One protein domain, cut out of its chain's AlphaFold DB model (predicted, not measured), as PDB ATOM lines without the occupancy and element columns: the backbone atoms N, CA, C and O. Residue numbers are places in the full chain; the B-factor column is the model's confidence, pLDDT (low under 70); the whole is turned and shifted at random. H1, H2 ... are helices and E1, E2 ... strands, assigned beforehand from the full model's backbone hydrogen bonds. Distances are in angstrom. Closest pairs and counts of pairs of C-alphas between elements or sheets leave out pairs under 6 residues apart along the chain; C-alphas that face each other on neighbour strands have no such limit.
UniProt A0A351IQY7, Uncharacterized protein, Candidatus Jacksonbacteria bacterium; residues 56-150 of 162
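Overview. This is residues 56 to 150 of the 162 residues of an uncharacterized protein of Candidatus Jacksonbacteria bacterium (UniProt A0A351IQY7). Picture a strongly twisted sheet of four strands that curls round one long helix, H1, on one face, while a hairpin of two shorter helices, H2 and H3, covers the other face; together they make three layers with the sheet in the middle. The printed part has 95 residues, with three named helices and four named strands in the order H1 E1 E2 E3 E4 H2 H3. The sheet runs E1 E2 E3 E4, antiparallel throughout, and the class is mixed, helices and strands. The whole is compact, with a radius of gyration of the C-alphas of 12.3 A, and rounded, spanning 31 by 30 by 22 A.

Along the chain. Begin with the sheet: E1 is residues 83 to 90, 21.3 A long, and E2 is residues 93 to 100, 23.3 A. E3, residues 103 to 112, is the longest strand at 29.2 A; find its C-alpha 103 at (60.227, 74.640, 68.890). E4, residues 115 to 121, measures 18.3 A. Now find C-alpha 56 at (43.353, 86.773, 94.682), where H1 begins; it runs 26.1 A to residue 73. H2 is residues 128 to 134, 10.1 A, and H3 is residues 139 to 149, 15.1 A, ending at C-alpha 149 at (53.141, 87.403, 77.059).

Arrangement. The strands form a meander, each the antiparallel neighbour of the one before, joined as hairpins. Between E1 and E2 look at N 85 and O 97, 2.9 A apart and within hydrogen-bond range; between E2 and E3, at N 96 and O 107, 2.8 A; between E3 and E4, at N 110 and O 117, 2.9 A. H1 is on one face, and the sheet curls round it; its closest C-alphas to E4 are those of Val 70 and Tyr 118, 6.1 A, and to E1 those of Gln 64 and Ile 87, 6.6 A. On the opposite face, H3 lies over E1 and E2 at a height over the sheet of 8.0 A, with Ala 88 and Leu 145 the closest C-alphas to E1, 5.4 A. H2, on the same face as H3, has a height over the sheet of 8.8 A and lies over E4 and, only just, over E3, on which 3 of its 7 C-alphas fall. H2 and H3 form a helical hairpin: they touch, closest at the C-alphas of Leu 132 and Gly 142, 6.1 A, at a shallow tilt of 30 degrees, opposite ways. H1 is apart from both. In H1, H2 and H3 every O i to N i+4 pair is within hydrogen-bond range.

Size, cuts and confidence. The C-alphas farthest apart, those of Asp 102 and Asn 113, are 36.0 A from each other. The printed part has no cut, and no link is long. Mean pLDDT of the printed part is 83.1; look for values under 70 at residue 56, residues 75 to 81 and residues 123 to 126.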
ATOM      1  N   LEU A  56      43.257  86.360  96.089       60.88
ATOM      2  CA  LEU A  56      43.353  86.773  94.682       60.88
ATOM      3  C   LEU A  56      44.470  86.009  93.951       60.88
ATOM      4  O   LEU A  56      44.238  85.410  92.905       60.88
ATOM      5  N   ASN A  57      45.652  85.931  94.571       75.62
ATOM      6  CA  ASN A  57      46.795  85.193  94.030       75.62
ATOM      7  C   ASN A  57      46.499  83.680  93.937       75.62
ATOM      8  O   ASN A  57      46.884  83.020  92.977       75.62
ATOM      9  N   GLN A  58      45.749  83.115  94.891       81.38
ATOM     10  CA  GLN A  58      45.299  81.719  94.812       81.38
ATOM     11  C   GLN A  58      44.328  81.472  93.651       81.38
ATOM     12  O   GLN A  58      44.439  80.444  92.985       81.38
ATOM     13  N   GLN A  59      43.393  82.388  93.391       84.94
ATOM     14  CA  GLN A  59      42.453  82.267  92.277       84.94
ATOM     15  C   GLN A  59      43.170  82.367  90.923       84.94
ATOM     16  O   GLN A  59      42.947  81.527  90.053       84.94
ATOM     17  N   GLU A  60      44.080  83.329  90.766       82.69
ATOM     18  CA  GLU A  60      44.902  83.471  89.557       82.69
ATOM     19  C   GLU A  60      45.761  82.224  89.313       82.69
ATOM     20  O   GLU A  60      45.815  81.705  88.196       82.69
ATOM     21  N   GLN A  61      46.377  81.672  90.362       85.75
ATOM     22  CA  GLN A  61      47.141  80.425  90.263       85.75
ATOM     23  C   GLN A  61      46.268  79.233  89.853       85.75
ATOM     24  O   GLN A  61      46.697  78.402  89.047       85.75
ATOM     25  N   GLN A  62      45.045  79.136  90.379       89.25
ATOM     26  CA  GLN A  62      44.093  78.092  89.994       89.25
ATOM     27  C   GLN A  62      43.672  78.224  88.529       89.25
ATOM     28  O   GLN A  62      43.628  77.220  87.814       89.25
ATOM     29  N   GLU A  63      43.401  79.443  88.066       90.25
ATOM     30  CA  GLU A  63      42.988  79.687  86.686       90.25
ATOM     31  C   GLU A  63      44.127  79.406  85.698       90.25
ATOM     32  O   GLU A  63      43.924  78.714  84.700       90.25
ATOM     33  N   GLN A  64      45.359  79.802  86.029       88.56
ATOM     34  CA  GLN A  64      46.540  79.427  85.249       88.56
ATOM     35  C   GLN A  64      46.762  77.909  85.227       88.56
ATOM     36  O   GLN A  64      47.081  77.352  84.177       88.56
ATOM     37  N   ALA A  65      46.582  77.209  86.352       87.75
ATOM     38  CA  ALA A  65      46.710  75.752  86.397       87.75
ATOM     39  C   ALA A  65      45.645  75.047  85.539       87.75
ATOM     40  O   ALA A  65      45.945  74.055  84.870       87.75
ATOM     41  N   LEU A  66      44.413  75.565  85.524       91.38
ATOM     42  CA  LEU A  66      43.348  75.081  84.650       91.38
ATOM     43  C   LEU A  66      43.694  75.311  83.176       91.38
ATOM     44  O   LEU A  66      43.604  74.378  82.381       91.38
ATOM     45  N   LEU A  67      44.158  76.508  82.821       91.94
ATOM     46  CA  LEU A  67      44.569  76.832  81.456       91.94
ATOM     47  C   LEU A  67      45.741  75.972  80.983       91.94
ATOM     48  O   LEU A  67      45.692  75.462  79.869       91.94
ATOM     49  N   LYS A  68      46.736  75.692  81.837       89.25
ATOM     50  CA  LYS A  68      47.808  74.726  81.519       89.25
ATOM     51  C   LYS A  68      47.247  73.357  81.127       89.25
ATOM     52  O   LYS A  68      47.748  72.744  80.193       89.25
ATOM     53  N   ARG A  69      46.193  72.883  81.802       88.25
ATOM     54  CA  ARG A  69      45.531  71.611  81.458       88.25
ATOM     55  C   ARG A  69      44.762  71.700  80.143       88.25
ATOM     56  O   ARG A  69      44.863  70.779  79.342       88.25
ATOM     57  N   VAL A  70      44.023  72.787  79.919       90.62
ATOM     58  CA  VAL A  70      43.302  73.032  78.655       90.62
ATOM     59  C   VAL A  70      44.279  73.047  77.478       90.62
ATOM     60  O   VAL A  70      44.031  72.399  76.467       90.62
ATOM     61  N   PHE A  71      45.423  73.707  77.639       89.12
ATOM     62  CA  PHE A  71      46.491  73.735  76.646       89.12
ATOM     63  C   PHE A  71      47.172  72.373  76.466       89.12
ATOM     64  O   PHE A  71      47.433  71.974  75.342       89.12
ATOM     65  N   ALA A  72      47.402  71.596  77.526       82.62
ATOM     66  CA  ALA A  72      47.996  70.262  77.393       82.62
ATOM     67  C   ALA A  72      47.083  69.251  76.666       82.62
ATOM     68  O   ALA A  72      47.569  68.334  76.003       82.62
ATOM     69  N   GLN A  73      45.756  69.413  76.752       77.19
ATOM     70  CA  GLN A  73      44.802  68.535  76.061       77.19
ATOM     71  C   GLN A  73      44.941  68.588  74.533       77.19
ATOM     72  O   GLN A  73      44.705  67.571  73.881       77.19
ATOM     73  N   SER A  74      45.370  69.716  73.953       72.19
ATOM     74  CA  SER A  74      45.546  69.828  72.499       72.19
ATOM     75  C   SER A  74      46.709  68.995  71.956       72.19
ATOM     76  O   SER A  74      46.725  68.686  70.769       72.19
ATOM     77  N   PHE A  75      47.648  68.582  72.813       67.81
ATOM     78  CA  PHE A  75      48.813  67.769  72.445       67.81
ATOM     79  C   PHE A  75      48.622  66.273  72.739       67.81
ATOM     80  O   PHE A  75      49.588  65.520  72.814       67.81
ATOM     81  N   GLY A  76      47.376  65.813  72.909       58.59
ATOM     82  CA  GLY A  76      47.081  64.397  73.163       58.59
ATOM     83  C   GLY A  76      47.229  63.974  74.627       58.59
ATOM     84  O   GLY A  76      47.264  62.781  74.914       58.59
ATOM     85  N   GLY A  77      47.285  64.929  75.561       55.06
ATOM     86  CA  GLY A  77      47.269  64.663  77.003       55.06
ATOM     87  C   GLY A  77      48.614  64.261  77.614       55.06
ATOM     88  O   GLY A  77      48.726  64.263  78.839       55.06
ATOM     89  N   GLU A  78      49.640  63.992  76.801       53.25
ATOM     90  CA  GLU A  78      51.013  63.798  77.272       53.25
ATOM     91  C   GLU A  78      51.850  65.054  77.010       53.25
ATOM     92  O   GLU A  78      52.212  65.374  75.883       53.25
ATOM     93  N   SER A  79      52.179  65.773  78.082       53.31
ATOM     94  CA  SER A  79      53.022  66.973  78.064       53.31
ATOM     95  C   SER A  79      54.520  66.654  78.085       53.31
ATOM     96  O   SER A  79      55.309  67.498  78.507       53.31
ATOM     97  N   ASN A  80      54.931  65.434  77.725       53.50
ATOM     98  CA  ASN A  80      56.332  65.019  77.809       53.50
ATOM     99  C   ASN A  80      57.143  65.778  76.749       53.50
ATOM    100  O   ASN A  80      57.267  65.345  75.609       53.50
ATOM    101  N   GLY A  81      57.646  66.947  77.144       64.25
ATOM    102  CA  GLY A  81      58.399  67.867  76.302       64.25
ATOM    103  C   GLY A  81      57.724  69.213  76.051       64.25
ATOM    104  O   GLY A  81      58.387  70.066  75.486       64.25
ATOM    105  N   LEU A  82      56.469  69.440  76.468       72.69
ATOM    106  CA  LEU A  82      55.817  70.745  76.315       72.69
ATOM    107  C   LEU A  82      55.835  71.526  77.626       72.69
ATOM    108  O   LEU A  82      55.122  71.207  78.580       72.69
ATOM    109  N   GLU A  83      56.626  72.590  77.647       83.56
ATOM    110  CA  GLU A  83      56.748  73.496  78.776       83.56
ATOM    111  C   GLU A  83      55.971  74.784  78.502       83.56
ATOM    112  O   GLU A  83      56.297  75.561  77.604       83.56
ATOM    113  N   MET A  84      54.922  75.025  79.292       84.69
ATOM    114  CA  MET A  84      54.197  76.298  79.276       84.69
ATOM    115  C   MET A  84      54.998  77.351  80.043       84.69
ATOM    116  O   MET A  84      55.088  77.277  81.272       84.69
ATOM    117  N   SER A  85      55.538  78.344  79.337       79.44
ATOM    118  CA  SER A  85      56.415  79.364  79.921       79.44
ATOM    119  C   SER A  85      55.644  80.531  80.537       79.44
ATOM    120  O   SER A  85      55.976  80.974  81.637       79.44
ATOM    121  N   LYS A  86      54.586  81.010  79.875       86.50
ATOM    122  CA  LYS A  86      53.716  82.085  80.374       86.50
ATOM    123  C   LYS A  86      52.273  81.858  79.957       86.50
ATOM    124  O   LYS A  86      52.005  81.249  78.924       86.50
ATOM    125  N   ILE A  87      51.351  82.374  80.764       91.19
ATOM    126  CA  ILE A  87      49.923  82.442  80.457       91.19
ATOM    127  C   ILE A  87      49.447  83.856  80.776       91.19
ATOM    128  O   ILE A  87      49.644  84.335  81.890       91.19
ATOM    129  N   ALA A  88      48.828  84.496  79.795       91.88
ATOM    130  CA  ALA A  88      48.117  85.755  79.916       91.88
ATOM    131  C   ALA A  88      46.609  85.484  79.884       91.88
ATOM    132  O   ALA A  88      46.149  84.619  79.133       91.88
ATOM    133  N   ILE A  89      45.852  86.217  80.695       93.00
ATOM    134  CA  ILE A  89      44.392  86.127  80.782       93.00
ATOM    135  C   ILE A  89      43.856  87.552  80.748       93.00
ATOM    136  O   ILE A  89      44.302  88.389  81.531       93.00
ATOM    137  N   VAL A  90      42.920  87.819  79.844       91.81
ATOM    138  CA  VAL A  90      42.249  89.111  79.683       91.81
ATOM    139  C   VAL A  90      40.784  88.826  79.396       91.81
ATOM    140  O   VAL A  90      40.468  88.178  78.400       91.81
ATOM    141  N   ASN A  91      39.888  89.301  80.261       91.50
ATOM    142  CA  ASN A  91      38.457  88.996  80.194       91.50
ATOM    143  C   ASN A  91      38.213  87.479  80.061       91.50
ATOM    144  O   ASN A  91      38.670  86.689  80.889       91.50
ATOM    145  N   ASP A  92      37.521  87.075  78.997       93.25
ATOM    146  CA  ASP A  92      37.236  85.683  78.667       93.25
ATOM    147  C   ASP A  92      38.268  85.080  77.704       93.25
ATOM    148  O   ASP A  92      38.062  83.973  77.221       93.25
ATOM    149  N   ALA A  93      39.367  85.764  77.391       93.25
ATOM    150  CA  ALA A  93      40.414  85.283  76.500       93.25
ATOM    151  C   ALA A  93      41.689  84.937  77.279       93.25
ATOM    152  O   ALA A  93      42.059  85.595  78.249       93.25
ATOM    153  N   ALA A  94      42.390  83.901  76.833       94.06
ATOM    154  CA  ALA A  94      43.678  83.521  77.382       94.06
ATOM    155  C   ALA A  94      44.647  83.144  76.267       94.06
ATOM    156  O   ALA A  94      44.269  82.525  75.272       94.06
ATOM    157  N   MET A  95      45.913  83.479  76.475       92.12
ATOM    158  CA  MET A  95      47.010  83.126  75.587       92.12
ATOM    159  C   MET A  95      48.134  82.504  76.402       92.12
ATOM    160  O   MET A  95      48.491  83.009  77.462       92.12
ATOM    161  N   GLY A  96      48.699  81.407  75.918       90.81
ATOM    162  CA  GLY A  96      49.846  80.755  76.528       90.81
ATOM    163  C   GLY A  96      51.009  80.663  75.554       90.81
ATOM    164  O   GLY A  96      50.796  80.390  74.377       90.81
ATOM    165  N   SER A  97      52.234  80.857  76.039       88.25
ATOM    166  CA  SER A  97      53.450  80.522  75.296       88.25
ATOM    167  C   SER A  97      53.945  79.144  75.713       88.25
ATOM    168  O   SER A  97      53.985  78.827  76.905       88.25
ATOM    169  N   TRP A  98      54.338  78.337  74.736       87.19
ATOM    170  CA  TRP A  98      54.862  76.998  74.963       87.19
ATOM    171  C   TRP A  98      56.206  76.812  74.274       87.19
ATOM    172  O   TRP A  98      56.502  77.473  73.277       87.19
ATOM    173  N   GLN A  99      57.002  75.894  74.810       85.31
ATOM    174  CA  GLN A  99      58.272  75.479  74.239       85.31
ATOM    175  C   GLN A  99      58.408  73.957  74.313       85.31
ATOM    176  O   GLN A  99      58.034  73.348  75.314       85.31
ATOM    177  N   ALA A 100      58.924  73.350  73.247       81.94
ATOM    178  CA  ALA A 100      59.282  71.942  73.185       81.94
ATOM    179  C   ALA A 100      60.612  71.768  72.445       81.94
ATOM    180  O   ALA A 100      60.665  71.742  71.213       81.94
ATOM    181  N   GLY A 101      61.701  71.680  73.212       81.81
ATOM    182  CA  GLY A 101      63.056  71.745  72.666       81.81
ATOM    183  C   GLY A 101      63.293  73.079  71.952       81.81
ATOM    184  O   GLY A 101      63.096  74.146  72.536       81.81
ATOM    185  N   ASP A 102      63.672  73.007  70.678       80.12
ATOM    186  CA  ASP A 102      63.933  74.183  69.838       80.12
ATOM    187  C   ASP A 102      62.660  74.798  69.231       80.12
ATOM    188  O   ASP A 102      62.717  75.857  68.609       80.12
ATOM    189  N   LEU A 103      61.506  74.142  69.388       78.62
ATOM    190  CA  LEU A 103      60.227  74.640  68.890       78.62
ATOM    191  C   LEU A 103      59.512  75.437  69.974       78.62
ATOM    192  O   LEU A 103      59.541  75.070  71.147       78.62
ATOM    193  N   GLY A 104      58.808  76.492  69.581       80.50
ATOM    194  CA  GLY A 104      57.979  77.256  70.502       80.50
ATOM    195  C   GLY A 104      56.903  78.040  69.779       80.50
ATOM    196  O   GLY A 104      57.045  78.392  68.611       80.50
ATOM    197  N   GLY A 105      55.808  78.299  70.475       84.62
ATOM    198  CA  GLY A 105      54.647  78.910  69.856       84.62
ATOM    199  C   GLY A 105      53.665  79.476  70.856       84.62
ATOM    200  O   GLY A 105      53.942  79.568  72.058       84.62
ATOM    201  N   THR A 106      52.497  79.849  70.346       88.19
ATOM    202  CA  THR A 106      51.383  80.321  71.168       88.19
ATOM    203  C   THR A 106      50.157  79.435  71.062       88.19
ATOM    204  O   THR A 106      49.938  78.758  70.061       88.19
ATOM    205  N   LEU A 107      49.372  79.414  72.132       89.88
ATOM    206  CA  LEU A 107      48.097  78.718  72.252       89.88
ATOM    207  C   LEU A 107      47.065  79.725  72.737       89.88
ATOM    208  O   LEU A 107      47.379  80.568  73.576       89.88
ATOM    209  N   VAL A 108      45.835  79.621  72.251       92.12
ATOM    210  CA  VAL A 108      44.731  80.489  72.658       92.12
ATOM    211  C   VAL A 108      43.555  79.664  73.153       92.12
ATOM    212  O   VAL A 108      43.209  78.610  72.611       92.12
ATOM    213  N   ALA A 109      42.947  80.160  74.222       93.44
ATOM    214  CA  ALA A 109      41.729  79.637  74.806       93.44
ATOM    215  C   ALA A 109      40.733  80.774  75.049       93.44
ATOM    216  O   ALA A 109      41.117  81.930  75.230       93.44
ATOM    217  N   LYS A 110      39.442  80.439  75.067       93.38
ATOM    218  CA  LYS A 110      38.368  81.373  75.414       93.38
ATOM    219  C   LYS A 110      37.379  80.730  76.370       93.38
ATOM    220  O   LYS A 110      37.125  79.527  76.298       93.38
ATOM    221  N   LYS A 111      36.824  81.529  77.269       93.38
ATOM    222  CA  LYS A 111      35.754  81.143  78.175       93.38
ATOM    223  C   LYS A 111      34.443  81.157  77.402       93.38
ATOM    224  O   LYS A 111      34.027  82.178  76.864       93.38
ATOM    225  N   ILE A 112      33.799  79.999  77.308       91.69
ATOM    226  CA  ILE A 112      32.512  79.819  76.635       91.69
ATOM    227  C   ILE A 112      31.581  79.164  77.646       91.69
ATOM    228  O   ILE A 112      31.851  78.061  78.119       91.69
ATOM    229  N   ASN A 113      30.500  79.859  78.006       93.50
ATOM    230  CA  ASN A 113      29.557  79.432  79.048       93.50
ATOM    231  C   ASN A 113      30.238  79.140  80.404       93.50
ATOM    232  O   ASN A 113      29.874  78.194  81.096       93.50
ATOM    233  N   GLY A 114      31.247  79.937  80.771       90.44
ATOM    234  CA  GLY A 114      31.991  79.788  82.027       90.44
ATOM    235  C   GLY A 114      33.112  78.743  82.003       90.44
ATOM    236  O   GLY A 114      33.875  78.660  82.964       90.44
ATOM    237  N   GLU A 115      33.271  77.991  80.911       92.75
ATOM    238  CA  GLU A 115      34.315  76.976  80.765       92.75
ATOM    239  C   GLU A 115      35.398  77.414  79.779       92.75
ATOM    240  O   GLU A 115      35.100  77.870  78.676       92.75
ATOM    241  N   TRP A 116      36.666  77.214  80.140       93.69
ATOM    242  CA  TRP A 116      37.787  77.437  79.229       93.69
ATOM    243  C   TRP A 116      37.808  76.382  78.121       93.69
ATOM    244  O   TRP A 116      37.838  75.177  78.389       93.69
ATOM    245  N   LYS A 117      37.811  76.840  76.870       91.88
ATOM    246  CA  LYS A 117      37.904  76.010  75.670       91.88
ATOM    247  C   LYS A 117      39.150  76.384  74.890       91.88
ATOM    248  O   LYS A 117      39.398  77.562  74.643       91.88
ATOM    249  N   TYR A 118      39.914  75.374  74.498       91.62
ATOM    250  CA  TYR A 118      41.014  75.541  73.561       91.62
ATOM    251  C   TYR A 118      40.469  75.929  72.184       91.62
ATOM    252  O   TYR A 118      39.515  75.310  71.709       91.62
ATOM    253  N   LEU A 119      41.062  76.949  71.565       90.25
ATOM    254  CA  LEU A 119      40.670  77.433  70.239       90.25
ATOM    255  C   LEU A 119      41.686  77.025  69.172       90.25
ATOM    256  O   LEU A 119      41.298  76.620  68.082       90.25
ATOM    257  N   GLY A 120      42.976  77.071  69.508       88.56
ATOM    258  CA  GLY A 120      44.053  76.681  68.609       88.56
ATOM    259  C   GLY A 120      45.399  77.260  69.029       88.56
ATOM    260  O   GLY A 120      45.531  77.842  70.107       88.56
ATOM    261  N   GLY A 121      46.403  77.097  68.175       87.19
ATOM    262  CA  GLY A 121      47.763  77.552  68.430       87.19
ATOM    263  C   GLY A 121      48.613  77.559  67.171       87.19
ATOM    264  O   GLY A 121      48.255  76.934  66.172       87.19
ATOM    265  N   ASP A 122      49.735  78.270  67.226       77.50
ATOM    266  CA  ASP A 122      50.721  78.246  66.158       77.50
ATOM    267  C   ASP A 122      51.706  77.091  66.403       77.50
ATOM    268  O   ASP A 122      52.137  76.817  67.524       77.50
ATOM    269  N   GLY A 123      51.996  76.339  65.343       67.81
ATOM    270  CA  GLY A 123      52.770  75.097  65.396       67.81
ATOM    271  C   GLY A 123      54.284  75.304  65.439       67.81
ATOM    272  O   GLY A 123      54.996  74.576  64.753       67.81
ATOM    273  N   GLY A 124      54.782  76.292  66.186       65.88
ATOM    274  CA  GLY A 124      56.225  76.478  66.367       65.88
ATOM    275  C   GLY A 124      56.833  77.696  65.665       65.88
ATOM    276  O   GLY A 124      58.050  77.743  65.504       65.88
ATOM    277  N   GLN A 125      56.016  78.640  65.182       64.69
ATOM    278  CA  GLN A 125      56.515  79.848  64.507       64.69
ATOM    279  C   GLN A 125      56.203  81.153  65.255       64.69
ATOM    280  O   GLN A 125      56.540  82.217  64.751       64.69
ATOM    281  N   TYR A 126      55.609  81.069  66.450       67.69
ATOM    282  CA  TYR A 126      55.308  82.200  67.331       67.69
ATOM    283  C   TYR A 126      54.702  83.404  66.578       67.69
ATOM    284  O   TYR A 126      55.323  84.456  66.426       67.69
ATOM    285  N   TYR A 127      53.456  83.252  66.117       73.50
ATOM    286  CA  TYR A 127      52.683  84.296  65.427       73.50
ATOM    287  C   TYR A 127      51.369  84.607  66.152       73.50
ATOM    288  O   TYR A 127      50.277  84.415  65.603       73.50
ATOM    289  N   PRO A 128      51.440  85.141  67.380       72.06
ATOM    290  CA  PRO A 128      50.263  85.314  68.227       72.06
ATOM    291  C   PRO A 128      49.185  86.228  67.628       72.06
ATOM    292  O   PRO A 128      48.000  86.024  67.874       72.06
ATOM    293  N   TYR A 129      49.556  87.213  66.804       71.38
ATOM    294  CA  TYR A 129      48.592  88.145  66.211       71.38
ATOM    295  C   TYR A 129      47.637  87.488  65.201       71.38
ATOM    296  O   TYR A 129      46.423  87.688  65.272       71.38
ATOM    297  N   ALA A 130      48.172  86.697  64.262       72.81
ATOM    298  CA  ALA A 130      47.359  86.006  63.259       72.81
ATOM    299  C   ALA A 130      46.351  85.066  63.936       72.81
ATOM    300  O   ALA A 130      45.178  85.023  63.564       72.81
ATOM    301  N   LEU A 131      46.813  84.409  64.997       75.94
ATOM    302  CA  LEU A 131      46.048  83.470  65.790       75.94
ATOM    303  C   LEU A 131      44.875  84.127  66.543       75.94
ATOM    304  O   LEU A 131      43.750  83.633  66.530       75.94
ATOM    305  N   LEU A 132      45.121  85.279  67.173       82.56
ATOM    306  CA  LEU A 132      44.091  86.045  67.883       82.56
ATOM    307  C   LEU A 132      42.953  86.472  66.949       82.56
ATOM    308  O   LEU A 132      41.776  86.347  67.300       82.56
ATOM    309  N   ARG A 133      43.305  86.936  65.743       79.38
ATOM    310  CA  ARG A 133      42.331  87.330  64.721       79.38
ATOM    311  C   ARG A 133      41.518  86.138  64.222       79.38
ATOM    312  O   ARG A 133      40.309  86.272  64.048       79.38
ATOM    313  N   GLU A 134      42.167  84.998  63.989       83.75
ATOM    314  CA  GLU A 134      41.506  83.767  63.540       83.75
ATOM    315  C   GLU A 134      40.420  83.313  64.524       83.75
ATOM    316  O   GLU A 134      39.332  82.915  64.109       83.75
ATOM    317  N   PHE A 135      40.667  83.455  65.828       86.12
ATOM    318  CA  PHE A 135      39.754  82.972  66.865       86.12
ATOM    319  C   PHE A 135      38.769  84.010  67.412       86.12
ATOM    320  O   PHE A 135      38.132  83.783  68.445       86.12
ATOM    321  N   GLY A 136      38.605  85.140  66.720       84.75
ATOM    322  CA  GLY A 136      37.629  86.160  67.103       84.75
ATOM    323  C   GLY A 136      37.919  86.782  68.471       84.75
ATOM    324  O   GLY A 136      36.986  87.115  69.212       84.75
ATOM    325  N   ILE A 137      39.202  86.898  68.826       86.50
ATOM    326  CA  ILE A 137      39.643  87.737  69.937       86.50
ATOM    327  C   ILE A 137      39.706  89.175  69.434       86.50
ATOM    328  O   ILE A 137      40.161  89.437  68.316       86.50
ATOM    329  N   THR A 138      39.191  90.112  70.227       86.81
ATOM    330  CA  THR A 138      39.201  91.517  69.818       86.81
ATOM    331  C   THR A 138      40.634  92.046  69.757       86.81
ATOM    332  O   THR A 138      41.541  91.543  70.418       86.81
ATOM    333  N   MET A 139      40.852  93.095  68.962       82.88
ATOM    334  CA  MET A 139      42.166  93.740  68.868       82.88
ATOM    335  C   MET A 139      42.650  94.297  70.211       82.88
ATOM    336  O   MET A 139      43.851  94.320  70.459       82.88
ATOM    337  N   GLU A 140      41.730  94.755  71.059       87.25
ATOM    338  CA  GLU A 140      42.023  95.275  72.397       87.25
ATOM    339  C   GLU A 140      42.509  94.154  73.324       87.25
ATOM    340  O   GLU A 140      43.649  94.201  73.781       87.25
ATOM    341  N   GLU A 141      41.722  93.083  73.474       90.06
ATOM    342  CA  GLU A 141      42.110  91.901  74.259       90.06
ATOM    343  C   GLU A 141      43.414  91.285  73.746       90.06
ATOM    344  O   GLU A 141      44.292  90.917  74.522       90.06
ATOM    345  N   GLY A 142      43.570  91.208  72.423       88.25
ATOM    346  CA  GLY A 142      44.774  90.690  71.793       88.25
ATOM    347  C   GLY A 142      46.027  91.482  72.163       88.25
ATOM    348  O   GLY A 142      47.058  90.884  72.460       88.25
ATOM    349  N   ARG A 143      45.944  92.818  72.194       87.44
ATOM    350  CA  ARG A 143      47.058  93.690  72.601       87.44
ATOM    351  C   ARG A 143      47.417  93.502  74.068       87.44
ATOM    352  O   ARG A 143      48.598  93.404  74.378       87.44
ATOM    353  N   GLU A 144      46.424  93.422  74.946       90.56
ATOM    354  CA  GLU A 144      46.658  93.208  76.377       90.56
ATOM    355  C   GLU A 144      47.284  91.835  76.655       90.56
ATOM    356  O   GLU A 144      48.261  91.731  77.398       90.56
ATOM    357  N   LEU A 145      46.788  90.781  75.998       91.12
ATOM    358  CA  LEU A 145      47.364  89.437  76.097       91.12
ATOM    359  C   LEU A 145      48.828  89.429  75.651       91.12
ATOM    360  O   LEU A 145      49.692  88.875  76.333       91.12
ATOM    361  N   LEU A 146      49.108  90.071  74.519       87.56
ATOM    362  CA  LEU A 146      50.444  90.183  73.955       87.56
ATOM    363  C   LEU A 146      51.392  91.008  74.833       87.56
ATOM    364  O   LEU A 146      52.552  90.631  74.991       87.56
ATOM    365  N   ASP A 147      50.907  92.083  75.455       88.50
ATOM    366  CA  ASP A 147      51.682  92.906  76.393       88.50
ATOM    367  C   ASP A 147      52.167  92.109  77.598       88.50
ATOM    368  O   ASP A 147      53.281  92.322  78.073       88.50
ATOM    369  N   ILE A 148      51.354  91.166  78.070       88.31
ATOM    370  CA  ILE A 148      51.706  90.282  79.181       88.31
ATOM    371  C   ILE A 148      52.658  89.169  78.708       88.31
ATOM    372  O   ILE A 148      53.628  88.834  79.399       88.31
ATOM    373  N   LEU A 149      52.400  88.576  77.537       86.38
ATOM    374  CA  LEU A 149      53.141  87.403  77.059       86.38
ATOM    375  C   LEU A 149      54.538  87.765  76.517       86.38
ATOM    376  O   LEU A 149      55.544  87.188  76.949       86.38
ATOM    377  N   SER A 150      54.598  88.731  75.599       81.00
ATOM    378  CA  SER A 150      55.788  89.139  74.838       81.00
ATOM    379  C   SER A 150      55.737  90.646  74.594       81.00
ATOM    380  O   SER A 150      55.334  91.065  73.523       81.00
TER     381      SER A 150